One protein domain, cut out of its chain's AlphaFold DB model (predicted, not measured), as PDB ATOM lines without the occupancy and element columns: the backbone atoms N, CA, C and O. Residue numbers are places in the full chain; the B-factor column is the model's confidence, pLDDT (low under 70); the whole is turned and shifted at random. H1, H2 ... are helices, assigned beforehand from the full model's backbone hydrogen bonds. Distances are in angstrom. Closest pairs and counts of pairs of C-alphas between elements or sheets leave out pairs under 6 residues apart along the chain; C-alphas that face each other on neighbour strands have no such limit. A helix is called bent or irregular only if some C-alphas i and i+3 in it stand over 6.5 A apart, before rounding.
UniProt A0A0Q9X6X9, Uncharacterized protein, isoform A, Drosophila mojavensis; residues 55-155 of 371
ATOM      1  N   GLU A  55     141.339 197.180 223.540       79.75
ATOM      2  CA  GLU A  55     142.199 197.042 224.712       79.75
ATOM      3  C   GLU A  55     142.480 195.572 225.057       79.75
ATOM      4  O   GLU A  55     143.623 195.227 225.347       79.75
ATOM      5  N   ILE A  56     141.477 194.691 224.960       81.50
ATOM      6  CA  ILE A  56     141.620 193.255 225.260       81.50
ATOM      7  C   ILE A  56     142.532 192.592 224.226       81.50
ATOM      8  O   ILE A  56     143.445 191.850 224.578       81.50
ATOM      9  N   LEU A  57     142.332 192.912 222.944       82.56
ATOM     10  CA  LEU A  57     143.170 192.387 221.863       82.56
ATOM     11  C   LEU A  57     144.629 192.840 222.005       82.56
ATOM     12  O   LEU A  57     145.537 192.040 221.795       82.56
ATOM     13  N   MET A  58     144.857 194.093 222.412       83.06
ATOM     14  CA  MET A  58     146.203 194.617 222.675       83.06
ATOM     15  C   MET A  58     146.872 193.924 223.872       83.06
ATOM     16  O   MET A  58     148.070 193.641 223.823       83.06
ATOM     17  N   GLN A  59     146.122 193.624 224.937       85.00
ATOM     18  CA  GLN A  59     146.635 192.874 226.089       85.00
ATOM     19  C   GLN A  59     147.018 191.438 225.705       85.00
ATOM     20  O   GLN A  59     148.121 191.000 226.035       85.00
ATOM     21  N   MET A  60     146.159 190.745 224.951       85.69
ATOM     22  CA  MET A  60     146.440 189.402 224.424       85.69
ATOM     23  C   MET A  60     147.684 189.402 223.534       85.69
ATOM     24  O   MET A  60     148.588 188.594 223.727       85.69
ATOM     25  N   GLU A  61     147.776 190.347 222.592       86.56
ATOM     26  CA  GLU A  61     148.946 190.484 221.720       86.56
ATOM     27  C   GLU A  61     150.222 190.720 222.534       86.56
ATOM     28  O   GLU A  61     151.237 190.067 222.290       86.56
ATOM     29  N   THR A  62     150.168 191.583 223.552       85.69
ATOM     30  CA  THR A  62     151.319 191.863 224.421       85.69
ATOM     31  C   THR A  62     151.774 190.616 225.178       85.69
ATOM     32  O   THR A  62     152.969 190.327 225.182       85.69
ATOM     33  N   ARG A  63     150.835 189.849 225.751       86.50
ATOM     34  CA  ARG A  63     151.105 188.592 226.470       86.50
ATOM     35  C   ARG A  63     151.740 187.535 225.562       86.50
ATOM     36  O   ARG A  63     152.717 186.887 225.939       86.50
ATOM     37  N   ILE A  64     151.215 187.379 224.348       86.62
ATOM     38  CA  ILE A  64     151.745 186.423 223.369       86.62
ATOM     39  C   ILE A  64     153.148 186.834 222.921       86.62
ATOM     40  O   ILE A  64     154.063 186.012 222.891       86.62
ATOM     41  N   VAL A  65     153.346 188.116 222.612       86.69
ATOM     42  CA  VAL A  65     154.648 188.636 222.182       86.69
ATOM     43  C   VAL A  65     155.682 188.549 223.304       86.69
ATOM     44  O   VAL A  65     156.833 188.227 223.017       86.69
ATOM     45  N   SER A  66     155.314 188.796 224.567       85.81
ATOM     46  CA  SER A  66     156.244 188.654 225.693       85.81
ATOM     47  C   SER A  66     156.709 187.212 225.871       85.81
ATOM     48  O   SER A  66     157.907 186.991 226.025       85.81
ATOM     49  N   TYR A  67     155.790 186.243 225.772       86.44
ATOM     50  CA  TYR A  67     156.138 184.824 225.837       86.44
ATOM     51  C   TYR A  67     157.043 184.422 224.672       86.44
ATOM     52  O   TYR A  67     158.130 183.899 224.865       86.44
ATOM     53  N   LEU A  68     156.657 184.734 223.439       84.88
ATOM     54  CA  LEU A  68     157.443 184.301 222.286       84.88
ATOM     55  C   LEU A  68     158.796 185.029 222.176       84.88
ATOM     56  O   LEU A  68     159.726 184.502 221.570       84.88
ATOM     57  N   ARG A  69     158.947 186.219 222.776       83.94
ATOM     58  CA  ARG A  69     160.234 186.927 222.854       83.94
ATOM     59  C   ARG A  69     161.201 186.281 223.852       83.94
ATOM     60  O   ARG A  69     162.406 186.436 223.666       83.94
ATOM     61  N   SER A  70     160.730 185.555 224.869       81.50
ATOM     62  CA  SER A  70     161.634 184.818 225.771       81.50
ATOM     63  C   SER A  70     162.316 183.639 225.061       81.50
ATOM     64  O   SER A  70     163.421 183.243 225.430       81.50
ATOM     65  N   LEU A  71     161.721 183.141 223.973       81.44
ATOM     66  CA  LEU A  71     162.239 182.040 223.167       81.44
ATOM     67  C   LEU A  71     163.146 182.546 222.035       81.44
ATOM     68  O   LEU A  71     162.698 183.242 221.123       81.44
ATOM     69  N   LYS A  72     164.424 182.145 222.045       75.31
ATOM     70  CA  LYS A  72     165.430 182.569 221.047       75.31
ATOM     71  C   LYS A  72     165.005 182.284 219.597       75.31
ATOM     72  O   LYS A  72     165.279 183.100 218.718       75.31
ATOM     73  N   ASP A  73     164.275 181.193 219.371       76.19
ATOM     74  CA  ASP A  73     163.870 180.731 218.035       76.19
ATOM     75  C   ASP A  73     162.751 181.575 217.400       76.19
ATOM     76  O   ASP A  73     162.640 181.643 216.177       76.19
ATOM     77  N   PHE A  74     161.936 182.256 218.213       80.50
ATOM     78  CA  PHE A  74     160.777 183.031 217.747       80.50
ATOM     79  C   PHE A  74     161.018 184.546 217.747       80.50
ATOM     80  O   PHE A  74     160.254 185.303 217.140       80.50
ATOM     81  N   GLN A  75     162.114 185.010 218.358       72.94
ATOM     82  CA  GLN A  75     162.469 186.431 218.418       72.94
ATOM     83  C   GLN A  75     162.600 187.078 217.037       72.94
ATOM     84  O   GLN A  75     162.188 188.221 216.861       72.94
ATOM     85  N   THR A  76     163.175 186.383 216.053       71.50
ATOM     86  CA  THR A  76     163.373 186.907 214.691       71.50
ATOM     87  C   THR A  76     162.076 186.930 213.883       71.50
ATOM     88  O   THR A  76     161.865 187.879 213.127       71.50
ATOM     89  N   MET A  77     161.189 185.954 214.101       71.75
ATOM     90  CA  MET A  77     159.893 185.820 213.419       71.75
ATOM     91  C   MET A  77     158.893 186.914 213.819       71.75
ATOM     92  O   MET A  77     158.030 187.287 213.032       71.75
ATOM     93  N   ILE A  78     159.019 187.455 215.034       75.31
ATOM     94  CA  ILE A  78     158.033 188.384 215.620       75.31
ATOM     95  C   ILE A  78     158.477 189.850 215.521       75.31
ATOM     96  O   ILE A  78     157.683 190.757 215.765       75.31
ATOM     97  N   LYS A  79     159.710 190.119 215.060       67.25
ATOM     98  CA  LYS A  79     160.201 191.478 214.748       67.25
ATOM     99  C   LYS A  79     159.245 192.329 213.887       67.25
ATOM    100  O   LYS A  79     159.092 193.502 214.213       67.25
ATOM    101  N   PRO A  80     158.593 191.809 212.824       68.94
ATOM    102  CA  PRO A  80     157.649 192.594 212.020       68.94
ATOM    103  C   PRO A  80     156.259 192.778 212.664       68.94
ATOM    104  O   PRO A  80     155.427 193.489 212.096       68.94
ATOM    105  N   GLY A  81     156.008 192.170 213.829       71.81
ATOM    106  CA  GLY A  81     154.720 192.160 214.526       71.81
ATOM    107  C   GLY A  81     153.875 190.924 214.210       71.81
ATOM    108  O   GLY A  81     153.930 190.379 213.105       71.81
ATOM    109  N   LEU A  82     153.055 190.495 215.177       75.50
ATOM    110  CA  LEU A  82     152.271 189.256 215.092       75.50
ATOM    111  C   LEU A  82     151.213 189.302 213.963       75.50
ATOM    112  O   LEU A  82     150.832 188.273 213.412       75.50
ATOM    113  N   GLN A  83     150.796 190.507 213.559       75.19
ATOM    114  CA  GLN A  83     149.860 190.751 212.451       75.19
ATOM    115  C   GLN A  83     150.418 190.389 211.065       75.19
ATOM    116  O   GLN A  83     149.648 190.149 210.135       75.19
ATOM    117  N   LYS A  84     151.748 190.367 210.909       75.31
ATOM    118  CA  LYS A  84     152.440 190.157 209.623       75.31
ATOM    119  C   LYS A  84     153.130 188.793 209.523       75.31
ATOM    120  O   LYS A  84     153.969 188.594 208.649       75.31
ATOM    121  N   VAL A  85     152.792 187.869 210.417       77.25
ATOM    122  CA  VAL A  85     153.386 186.529 210.488       77.25
ATOM    123  C   VAL A  85     152.996 185.717 209.251       77.25
ATOM    124  O   VAL A  85     151.830 185.707 208.843       77.25
ATOM    125  N   SER A  86     153.974 185.052 208.630       80.06
ATOM    126  CA  SER A  86     153.721 184.191 207.473       80.06
ATOM    127  C   SER A  86     152.945 182.936 207.886       80.06
ATOM    128  O   SER A  86     152.938 182.548 209.052       80.06
ATOM    129  N   LEU A  87     152.307 182.254 206.931       81.44
ATOM    130  CA  LEU A  87     151.619 180.986 207.204       81.44
ATOM    131  C   LEU A  87     152.548 179.959 207.875       81.44
ATOM    132  O   LEU A  87     152.143 179.275 208.811       81.44
ATOM    133  N   ASN A  88     153.797 179.877 207.415       81.44
ATOM    134  CA  ASN A  88     154.776 178.932 207.942       81.44
ATOM    135  C   ASN A  88     155.162 179.271 209.390       81.44
ATOM    136  O   ASN A  88     155.165 178.394 210.248       81.44
ATOM    137  N   ASP A  89     155.399 180.551 209.675       83.44
ATOM    138  CA  ASP A  89     155.731 181.020 211.024       83.44
ATOM    139  C   ASP A  89     154.541 180.845 211.982       83.44
ATOM    140  O   ASP A  89     154.710 180.428 213.127       83.44
ATOM    141  N   PHE A  90     153.316 181.083 211.502       84.75
ATOM    142  CA  PHE A  90     152.086 180.844 212.257       84.75
ATOM    143  C   PHE A  90     151.940 179.368 212.636       84.75
ATOM    144  O   PHE A  90     151.693 179.055 213.802       84.75
ATOM    145  N   MET A  91     152.129 178.455 211.678       84.19
ATOM    146  CA  MET A  91     152.064 177.016 211.942       84.19
ATOM    147  C   MET A  91     153.198 176.558 212.864       84.19
ATOM    148  O   MET A  91     152.983 175.679 213.698       84.19
ATOM    149  N   HIS A  92     154.373 177.185 212.779       84.38
ATOM    150  CA  HIS A  92     155.497 176.913 213.672       84.38
ATOM    151  C   HIS A  92     155.186 177.309 215.126       84.38
ATOM    152  O   HIS A  92     155.375 176.502 216.037       84.38
ATOM    153  N   ILE A  93     154.624 178.505 215.342       85.56
ATOM    154  CA  ILE A  93     154.168 178.972 216.665       85.56
ATOM    155  C   ILE A  93     153.052 178.067 217.197       85.56
ATOM    156  O   ILE A  93     153.105 177.607 218.338       85.56
ATOM    157  N   LEU A  94     152.056 177.763 216.363       85.81
ATOM    158  CA  LEU A  94     150.930 176.914 216.741       85.81
ATOM    159  C   LEU A  94     151.392 175.506 217.133       85.81
ATOM    160  O   LEU A  94     150.962 174.975 218.155       85.81
ATOM    161  N   SER A  95     152.292 174.910 216.347       83.94
ATOM    162  CA  SER A  95     152.856 173.598 216.651       83.94
ATOM    163  C   SER A  95     153.660 173.611 217.946       83.94
ATOM    164  O   SER A  95     153.627 172.611 218.657       83.94
ATOM    165  N   HIS A  96     154.380 174.693 218.244       85.06
ATOM    166  CA  HIS A  96     155.126 174.823 219.491       85.06
ATOM    167  C   HIS A  96     154.187 174.840 220.699       85.06
ATOM    168  O   HIS A  96     154.345 174.019 221.598       85.06
ATOM    169  N   LEU A  97     153.156 175.688 220.679       85.19
ATOM    170  CA  LEU A  97     152.201 175.795 221.784       85.19
ATOM    171  C   LEU A  97     151.396 174.502 221.995       85.19
ATOM    172  O   LEU A  97     151.186 174.075 223.128       85.19
ATOM    173  N   LEU A  98     151.006 173.822 220.913       83.75
ATOM    174  CA  LEU A  98     150.277 172.550 220.990       83.75
ATOM    175  C   LEU A  98     151.091 171.400 221.605       83.75
ATOM    176  O   LEU A  98     150.498 170.426 222.062       83.75
ATOM    177  N   ARG A  99     152.430 171.476 221.651       81.81
ATOM    178  CA  ARG A  99     153.247 170.431 222.301       81.81
ATOM    179  C   ARG A  99     153.015 170.374 223.806       81.81
ATOM    180  O   ARG A  99     153.078 169.290 224.380       81.81
ATOM    181  N   PHE A 100     152.720 171.509 224.432       80.81
ATOM    182  CA  PHE A 100     152.533 171.587 225.880       80.81
ATOM    183  C   PHE A 100     151.165 171.078 226.336       80.81
ATOM    184  O   PHE A 100     150.988 170.727 227.496       80.81
ATOM    185  N   THR A 101     150.201 170.946 225.426       78.88
ATOM    186  CA  THR A 101     148.840 170.534 225.781       78.88
ATOM    187  C   THR A 101     148.683 169.017 225.959       78.88
ATOM    188  O   THR A 101     147.568 168.531 226.140       78.88
ATOM    189  N   GLY A 102     149.766 168.239 225.836       68.62
ATOM    190  CA  GLY A 102     149.771 166.781 226.019       68.62
ATOM    191  C   GLY A 102     149.055 165.977 224.924       68.62
ATOM    192  O   GLY A 102     148.934 164.754 225.030       68.62
ATOM    193  N   ILE A 103     148.588 166.628 223.851       73.56
ATOM    194  CA  ILE A 103     147.903 165.949 222.747       73.56
ATOM    195  C   ILE A 103     148.928 165.272 221.841       73.56
ATOM    196  O   ILE A 103     149.760 165.916 221.204       73.56
ATOM    197  N   ARG A 104     148.815 163.947 221.719       58.69
ATOM    198  CA  ARG A 104     149.621 163.141 220.795       58.69
ATOM    199  C   ARG A 104     149.090 163.275 219.368       58.69
ATOM    200  O   ARG A 104     148.262 162.478 218.927       58.69
ATOM    201  N   LEU A 105     149.552 164.292 218.649       60.00
ATOM    202  CA  LEU A 105     149.304 164.422 217.212       60.00
ATOM    203  C   LEU A 105     150.233 163.488 216.424       60.00
ATOM    204  O   LEU A 105     151.357 163.205 216.845       60.00
ATOM    205  N   LYS A 106     149.753 162.989 215.277       60.12
ATOM    206  CA  LYS A 106     150.611 162.295 214.305       60.12
ATOM    207  C   LYS A 106     151.681 163.277 213.794       60.12
ATOM    208  O   LYS A 106     151.452 164.483 213.855       60.12
ATOM    209  N   PRO A 107     152.832 162.803 213.286       57.91
ATOM    210  CA  PRO A 107     153.817 163.682 212.666       57.91
ATOM    211  C   PRO A 107     153.143 164.576 211.616       57.91
ATOM    212  O   PRO A 107     152.315 164.111 210.829       57.91
ATOM    213  N   PHE A 108     153.446 165.869 211.668       60.06
ATOM    214  CA  PHE A 108     152.840 166.891 210.824       60.06
ATOM    215  C   PHE A 108     153.317 166.750 209.367       60.06
ATOM    216  O   PHE A 108     154.267 167.419 208.957       60.06
ATOM    217  N   ASP A 109     152.645 165.920 208.565       58.66
ATOM    218  CA  ASP A 109     152.790 165.959 207.104       58.66
ATOM    219  C   ASP A 109     152.388 167.354 206.606       58.66
ATOM    220  O   ASP A 109     151.336 167.872 206.998       58.66
ATOM    221  N   ARG A 110     153.223 167.982 205.759       59.22
ATOM    222  CA  ARG A 110     153.025 169.372 205.285       59.22
ATOM    223  C   ARG A 110     151.632 169.605 204.688       59.22
ATOM    224  O   ARG A 110     151.076 170.683 204.870       59.22
ATOM    225  N   ASP A 111     151.048 168.578 204.078       64.19
ATOM    226  CA  ASP A 111     149.749 168.655 203.406       64.19
ATOM    227  C   ASP A 111     148.548 168.530 204.360       64.19
ATOM    228  O   ASP A 111     147.421 168.835 203.975       64.19
ATOM    229  N   ASN A 112     148.763 168.130 205.622       75.62
ATOM    230  CA  ASN A 112     147.686 167.859 206.580       75.62
ATOM    231  C   ASN A 112     147.793 168.643 207.901       75.62
ATOM    232  O   ASN A 112     147.022 168.415 208.838       75.62
ATOM    233  N   GLN A 113     148.734 169.587 208.002       76.62
ATOM    234  CA  GLN A 113     148.998 170.289 209.263       76.62
ATOM    235  C   GLN A 113     147.786 171.075 209.769       76.62
ATOM    236  O   GLN A 113     147.472 171.046 210.955       76.62
ATOM    237  N   ILE A 114     147.056 171.718 208.857       81.62
ATOM    238  CA  ILE A 114     145.865 172.506 209.184       81.62
ATOM    239  C   ILE A 114     144.753 171.614 209.744       81.62
ATOM    240  O   ILE A 114     144.106 171.976 210.726       81.62
ATOM    241  N   GLU A 115     144.512 170.436 209.160       84.25
ATOM    242  CA  GLU A 115     143.449 169.558 209.660       84.25
ATOM    243  C   GLU A 115     143.813 168.957 211.015       84.25
ATOM    244  O   GLU A 115     142.955 168.882 211.896       84.25
ATOM    245  N   GLN A 116     145.086 168.606 211.215       82.31
ATOM    246  CA  GLN A 116     145.573 168.137 212.507       82.31
ATOM    247  C   GLN A 116     145.471 169.216 213.587       82.31
ATOM    248  O   GLN A 116     144.999 168.920 214.682       82.31
ATOM    249  N   SER A 117     145.809 170.471 213.282       84.00
ATOM    250  CA  SER A 117     145.613 171.587 214.211       84.00
ATOM    251  C   SER A 117     144.136 171.798 214.552       84.00
ATOM    252  O   SER A 117     143.795 171.981 215.718       84.00
ATOM    253  N   VAL A 118     143.222 171.702 213.578       86.00
ATOM    254  CA  VAL A 118     141.772 171.777 213.850       86.00
ATOM    255  C   VAL A 118     141.310 170.629 214.753       86.00
ATOM    256  O   VAL A 118     140.491 170.849 215.649       86.00
ATOM    257  N   LEU A 119     141.812 169.410 214.542       85.69
ATOM    258  CA  LEU A 119     141.505 168.261 215.396       85.69
ATOM    259  C   LEU A 119     142.063 168.438 216.815       85.69
ATOM    260  O   LEU A 119     141.338 168.167 217.772       85.69
ATOM    261  N   ALA A 120     143.285 168.957 216.951       85.12
ATOM    262  CA  ALA A 120     143.906 169.260 218.237       85.12
ATOM    263  C   ALA A 120     143.053 170.248 219.044       85.12
ATOM    264  O   ALA A 120     142.668 169.963 220.174       85.12
ATOM    265  N   MET A 121     142.641 171.361 218.427       86.38
ATOM    266  CA  MET A 121     141.794 172.359 219.092       86.38
ATOM    267  C   MET A 121     140.431 171.788 219.518       86.38
ATOM    268  O   MET A 121     139.889 172.180 220.552       86.38
ATOM    269  N   ARG A 122     139.867 170.832 218.760       85.69
ATOM    270  CA  ARG A 122     138.635 170.125 219.159       85.69
ATOM    271  C   ARG A 122     138.855 169.216 220.365       85.69
ATOM    272  O   ARG A 122     137.993 169.163 221.236       85.69
ATOM    273  N   GLN A 123     139.985 168.515 220.422       85.50
ATOM    274  CA  GLN A 123     140.340 167.656 221.554       85.50
ATOM    275  C   GLN A 123     140.594 168.468 222.831       85.50
ATOM    276  O   GLN A 123     140.170 168.044 223.903       85.50
ATOM    277  N   LEU A 124     141.153 169.678 222.705       85.00
ATOM    278  CA  LEU A 124     141.287 170.647 223.805       85.00
ATOM    279  C   LEU A 124     139.961 171.270 224.254       85.00
ATOM    280  O   LEU A 124     139.959 172.096 225.161       85.00
ATOM    281  N   LYS A 125     138.834 170.902 223.625       85.00
ATOM    282  CA  LYS A 125     137.513 171.499 223.866       85.00
ATOM    283  C   LYS A 125     137.543 173.030 223.771       85.00
ATOM    284  O   LYS A 125     136.908 173.714 224.571       85.00
ATOM    285  N   TYR A 126     138.267 173.565 222.784       85.69
ATOM    286  CA  TYR A 126     138.342 175.006 222.561       85.69
ATOM    287  C   TYR A 126     136.930 175.610 222.409       85.69
ATOM    288  O   TYR A 126     136.140 175.109 221.602       85.69
ATOM    289  N   PRO A 127     136.586 176.670 223.166       79.94
ATOM    290  CA  PRO A 127     135.209 177.154 223.277       79.94
ATOM    291  C   PRO A 127     134.686 177.867 222.019       79.94
ATOM    292  O   PRO A 127     133.477 178.070 221.893       79.94
ATOM    293  N   TYR A 128     135.562 178.234 221.075       84.44
ATOM    294  CA  TYR A 128     135.182 178.945 219.853       84.44
ATOM    295  C   TYR A 128     135.271 178.062 218.600       84.44
ATOM    296  O   TYR A 128     136.029 177.097 218.514       84.44
ATOM    297  N   LYS A 129     134.478 178.398 217.578       82.00
ATOM    298  CA  LYS A 129     134.417 177.625 216.331       82.00
ATOM    299  C   LYS A 129     135.671 177.847 215.480       82.00
ATOM    300  O   LYS A 129     135.736 178.829 214.755       82.00
ATOM    301  N   VAL A 130     136.602 176.896 215.481       82.94
ATOM    302  CA  VAL A 130     137.794 176.935 214.615       82.94
ATOM    303  C   VAL A 130     137.424 176.651 213.156       82.94
ATOM    304  O   VAL A 130     136.897 175.581 212.836       82.94
ATOM    305  N   ASN A 131     137.724 177.591 212.255       84.38
ATOM    306  CA  ASN A 131     137.540 177.425 210.810       84.38
ATOM    307  C   ASN A 131     138.890 177.240 210.103       84.38
ATOM    308  O   ASN A 131     139.848 177.949 210.403       84.38
ATOM    309  N   LYS A 132     138.945 176.355 209.095       83.62
ATOM    310  CA  LYS A 132     140.158 176.122 208.282       83.62
ATOM    311  C   LYS A 132     140.677 177.405 207.611       83.62
ATOM    312  O   LYS A 132     141.880 177.579 207.465       83.62
ATOM    313  N   SER A 133     139.782 178.327 207.251       81.69
ATOM    314  CA  SER A 133     140.138 179.609 206.629       81.69
ATOM    315  C   SER A 133     141.003 180.507 207.519       81.69
ATOM    316  O   SER A 133     141.812 181.261 206.990       81.69
ATOM    317  N   TRP A 134     140.884 180.401 208.848       84.00
ATOM    318  CA  TRP A 134     141.717 181.164 209.786       84.00
ATOM    319  C   TRP A 134     143.171 180.707 209.762       84.00
ATOM    320  O   TRP A 134     144.068 181.517 209.943       84.00
ATOM    321  N   MET A 135     143.392 179.414 209.524       81.38
ATOM    322  CA  MET A 135     144.729 178.833 209.444       81.38
ATOM    323  C   MET A 135     145.347 179.017 208.061       81.38
ATOM    324  O   MET A 135     146.554 179.120 207.977       81.38
ATOM    325  N   LEU A 136     144.547 179.099 206.990       82.94
ATOM    326  CA  LEU A 136     145.048 179.365 205.633       82.94
ATOM    327  C   LEU A 136     145.480 180.825 205.437       82.94
ATOM    328  O   LEU A 136     146.451 181.088 204.733       82.94
ATOM    329  N   VAL A 137     144.753 181.773 206.040       83.19
ATOM    330  CA  VAL A 137     145.029 183.213 205.926       83.19
ATOM    331  C   VAL A 137     145.003 183.857 207.321       83.19
ATOM    332  O   VAL A 137     144.038 184.550 207.669       83.19
ATOM    333  N   PRO A 138     146.047 183.634 208.146       80.06
ATOM    334  CA  PRO A 138     146.073 184.083 209.539       80.06
ATOM    335  C   PRO A 138     146.005 185.610 209.679       80.06
ATOM    336  O   PRO A 138     145.368 186.113 210.602       80.06
ATOM    337  N   SER A 139     146.556 186.359 208.719       81.06
ATOM    338  CA  SER A 139     146.513 187.827 208.696       81.06
ATOM    339  C   SER A 139     145.094 188.391 208.543       81.06
ATOM    340  O   SER A 139     144.745 189.373 209.196       81.06
ATOM    341  N   ALA A 140     144.237 187.751 207.742       80.75
ATOM    342  CA  ALA A 140     142.850 188.180 207.535       80.75
ATOM    343  C   ALA A 140     141.938 187.856 208.733       80.75
ATOM    344  O   ALA A 140     140.862 188.431 208.872       80.75
ATOM    345  N   SER A 141     142.353 186.919 209.591       83.44
ATOM    346  CA  SER A 141     141.604 186.458 210.767       83.44
ATOM    347  C   SER A 141     142.378 186.675 212.069       83.44
ATOM    348  O   SER A 141     142.213 185.906 213.015       83.44
ATOM    349  N   PHE A 142     143.195 187.731 212.127       83.38
ATOM    350  CA  PHE A 142     144.158 187.967 213.206       83.38
ATOM    351  C   PHE A 142     143.539 187.946 214.612       83.38
ATOM    352  O   PHE A 142     144.106 187.362 215.528       83.38
ATOM    353  N   GLN A 143     142.331 188.490 214.781       85.00
ATOM    354  CA  GLN A 143     141.612 188.455 216.062       85.00
ATOM    355  C   GLN A 143     141.338 187.022 216.543       85.00
ATOM    356  O   GLN A 143     141.538 186.707 217.710       85.00
ATOM    357  N   ASN A 144     140.924 186.130 215.638       85.12
ATOM    358  CA  ASN A 144     140.666 184.729 215.976       85.12
ATOM    359  C   ASN A 144     141.969 183.966 216.251       85.12
ATOM    360  O   ASN A 144     141.992 183.061 217.082       85.12
ATOM    361  N   VAL A 145     143.052 184.344 215.569       86.31
ATOM    362  CA  VAL A 145     144.396 183.801 215.799       86.31
ATOM    363  C   VAL A 145     144.914 184.183 217.185       86.31
ATOM    364  O   VAL A 145     145.390 183.309 217.905       86.31
ATOM    365  N   LEU A 146     144.760 185.447 217.592       87.44
ATOM    366  CA  LEU A 146     145.142 185.914 218.928       87.44
ATOM    367  C   LEU A 146     144.441 185.118 220.027       87.44
ATOM    368  O   LEU A 146     145.101 184.624 220.930       87.44
ATOM    369  N   LEU A 147     143.127 184.926 219.917       88.06
ATOM    370  CA  LEU A 147     142.354 184.151 220.894       88.06
ATOM    371  C   LEU A 147     142.789 182.692 220.969       88.06
ATOM    372  O   LEU A 147     142.674 182.053 222.010       88.06
ATOM    373  N   MET A 148     143.213 182.134 219.838       87.94
ATOM    374  CA  MET A 148     143.694 180.766 219.786       87.94
ATOM    375  C   MET A 148     145.046 180.647 220.491       87.94
ATOM    376  O   MET A 148     145.236 179.726 221.275       87.94
ATOM    377  N   PHE A 149     145.965 181.583 220.250       89.69
ATOM    378  CA  PHE A 149     147.259 181.602 220.929       89.69
ATOM    379  C   PHE A 149     147.140 181.922 222.416       89.69
ATOM    380  O   PHE A 149     147.764 181.233 223.211       89.69
ATOM    381  N   ASP A 150     146.314 182.893 222.802       88.50
ATOM    382  CA  ASP A 150     146.088 183.244 224.207       88.50
ATOM    383  C   ASP A 150     145.534 182.054 225.005       88.50
ATOM    384  O   ASP A 150     146.061 181.728 226.062       88.50
ATOM    385  N   PHE A 151     144.575 181.316 224.437       89.81
ATOM    386  CA  PHE A 151     144.078 180.071 225.032       89.81
ATOM    387  C   PHE A 151     145.161 178.993 225.160       89.81
ATOM    388  O   PHE A 151     145.217 178.277 226.154       89.81
ATOM    389  N   LEU A 152     146.011 178.832 224.144       88.50
ATOM    390  CA  LEU A 152     147.063 177.816 224.179       88.50
ATOM    391  C   LEU A 152     148.198 178.175 225.147       88.50
ATOM    392  O   LEU A 152     148.853 177.274 225.668       88.50
ATOM    393  N   LEU A 153     148.415 179.464 225.417       87.50
ATOM    394  CA  LEU A 153     149.398 179.925 226.396       87.50
ATOM    395  C   LEU A 153     149.042 179.554 227.831       87.50
ATOM    396  O   LEU A 153     149.949 179.459 228.650       87.50
ATOM    397  N   ASP A 154     147.771 179.289 228.139       86.00
ATOM    398  CA  ASP A 154     147.371 178.799 229.464       86.00
ATOM    399  C   ASP A 154     147.954 177.405 229.778       86.00
ATOM    400  O   ASP A 154     148.000 176.999 230.935       86.00
ATOM    401  N   PHE A 155     148.434 176.683 228.757       84.00
ATOM    402  CA  PHE A 155     149.098 175.384 228.894       84.00
ATOM    403  C   PHE A 155     150.626 175.469 228.785       84.00
ATOM    404  O   PHE A 155     151.304 174.458 228.966       84.00
TER     405      PHE A 155
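This is residues 55 to 155 of the 371 residues of the protein "Uncharacterized protein, isoform A" of Drosophila mojavensis (UniProt A0A0Q9X6X9). H3, H4 and H6 run roughly the same way, with short H5 at their starting ends. H1 crosses H6, with small H2 near H1's end. The printed part has 101 residues with six named helices, H1 to H6, and no named strand: all helix, compact, radius of gyration of the C-alphas 12.7 A, spans 31 by 27 by 25 A.

From Glu 55, H1, residues 55 to 70, touches H2, residues 75 to 78, closest C-alphas Arg 69 and Gln 75, 5.0 A, with residues 65 to 69 alone. With residues 57 to 64 alone, H1 touches H6, residues 138 to 153, closest C-alphas Met 60 and Asp 150, 6.2 A, at a steep tilt of 69 degrees, only just short of about perpendicular. H3, residues 87 to 100, touches H6, closest C-alphas Leu 97 and Leu 152, 6.0 A, at a shallow tilt of 14 degrees, the same way. H4, residues 113 to 123, touches H3, closest C-alphas Leu 98 and Ala 120, 7.7 A. H5, residues 132 to 136, touches H4, closest C-alphas Ile 114 and Met 135, 6.4 A. Every O i to N i+4 pair is within hydrogen-bond range in H1, H4 and H5, 9 of 10 in H3 and 10 of 12 in H6; H2 is too short for one.

Find C-alpha 55 at (142.199, 197.042, 224.712); H1 runs 23.0 A, H3 20.9 A. H6 is irregular, C-alphas 140 and 143 being 8.6 A apart, and ends at C-alpha 153, (149.398, 179.925, 226.396).

The printed part has no cut. Residues 101 to 112 make the long link. Look for pLDDT under 70 at residues 79 to 80, 102 and 104 to 111.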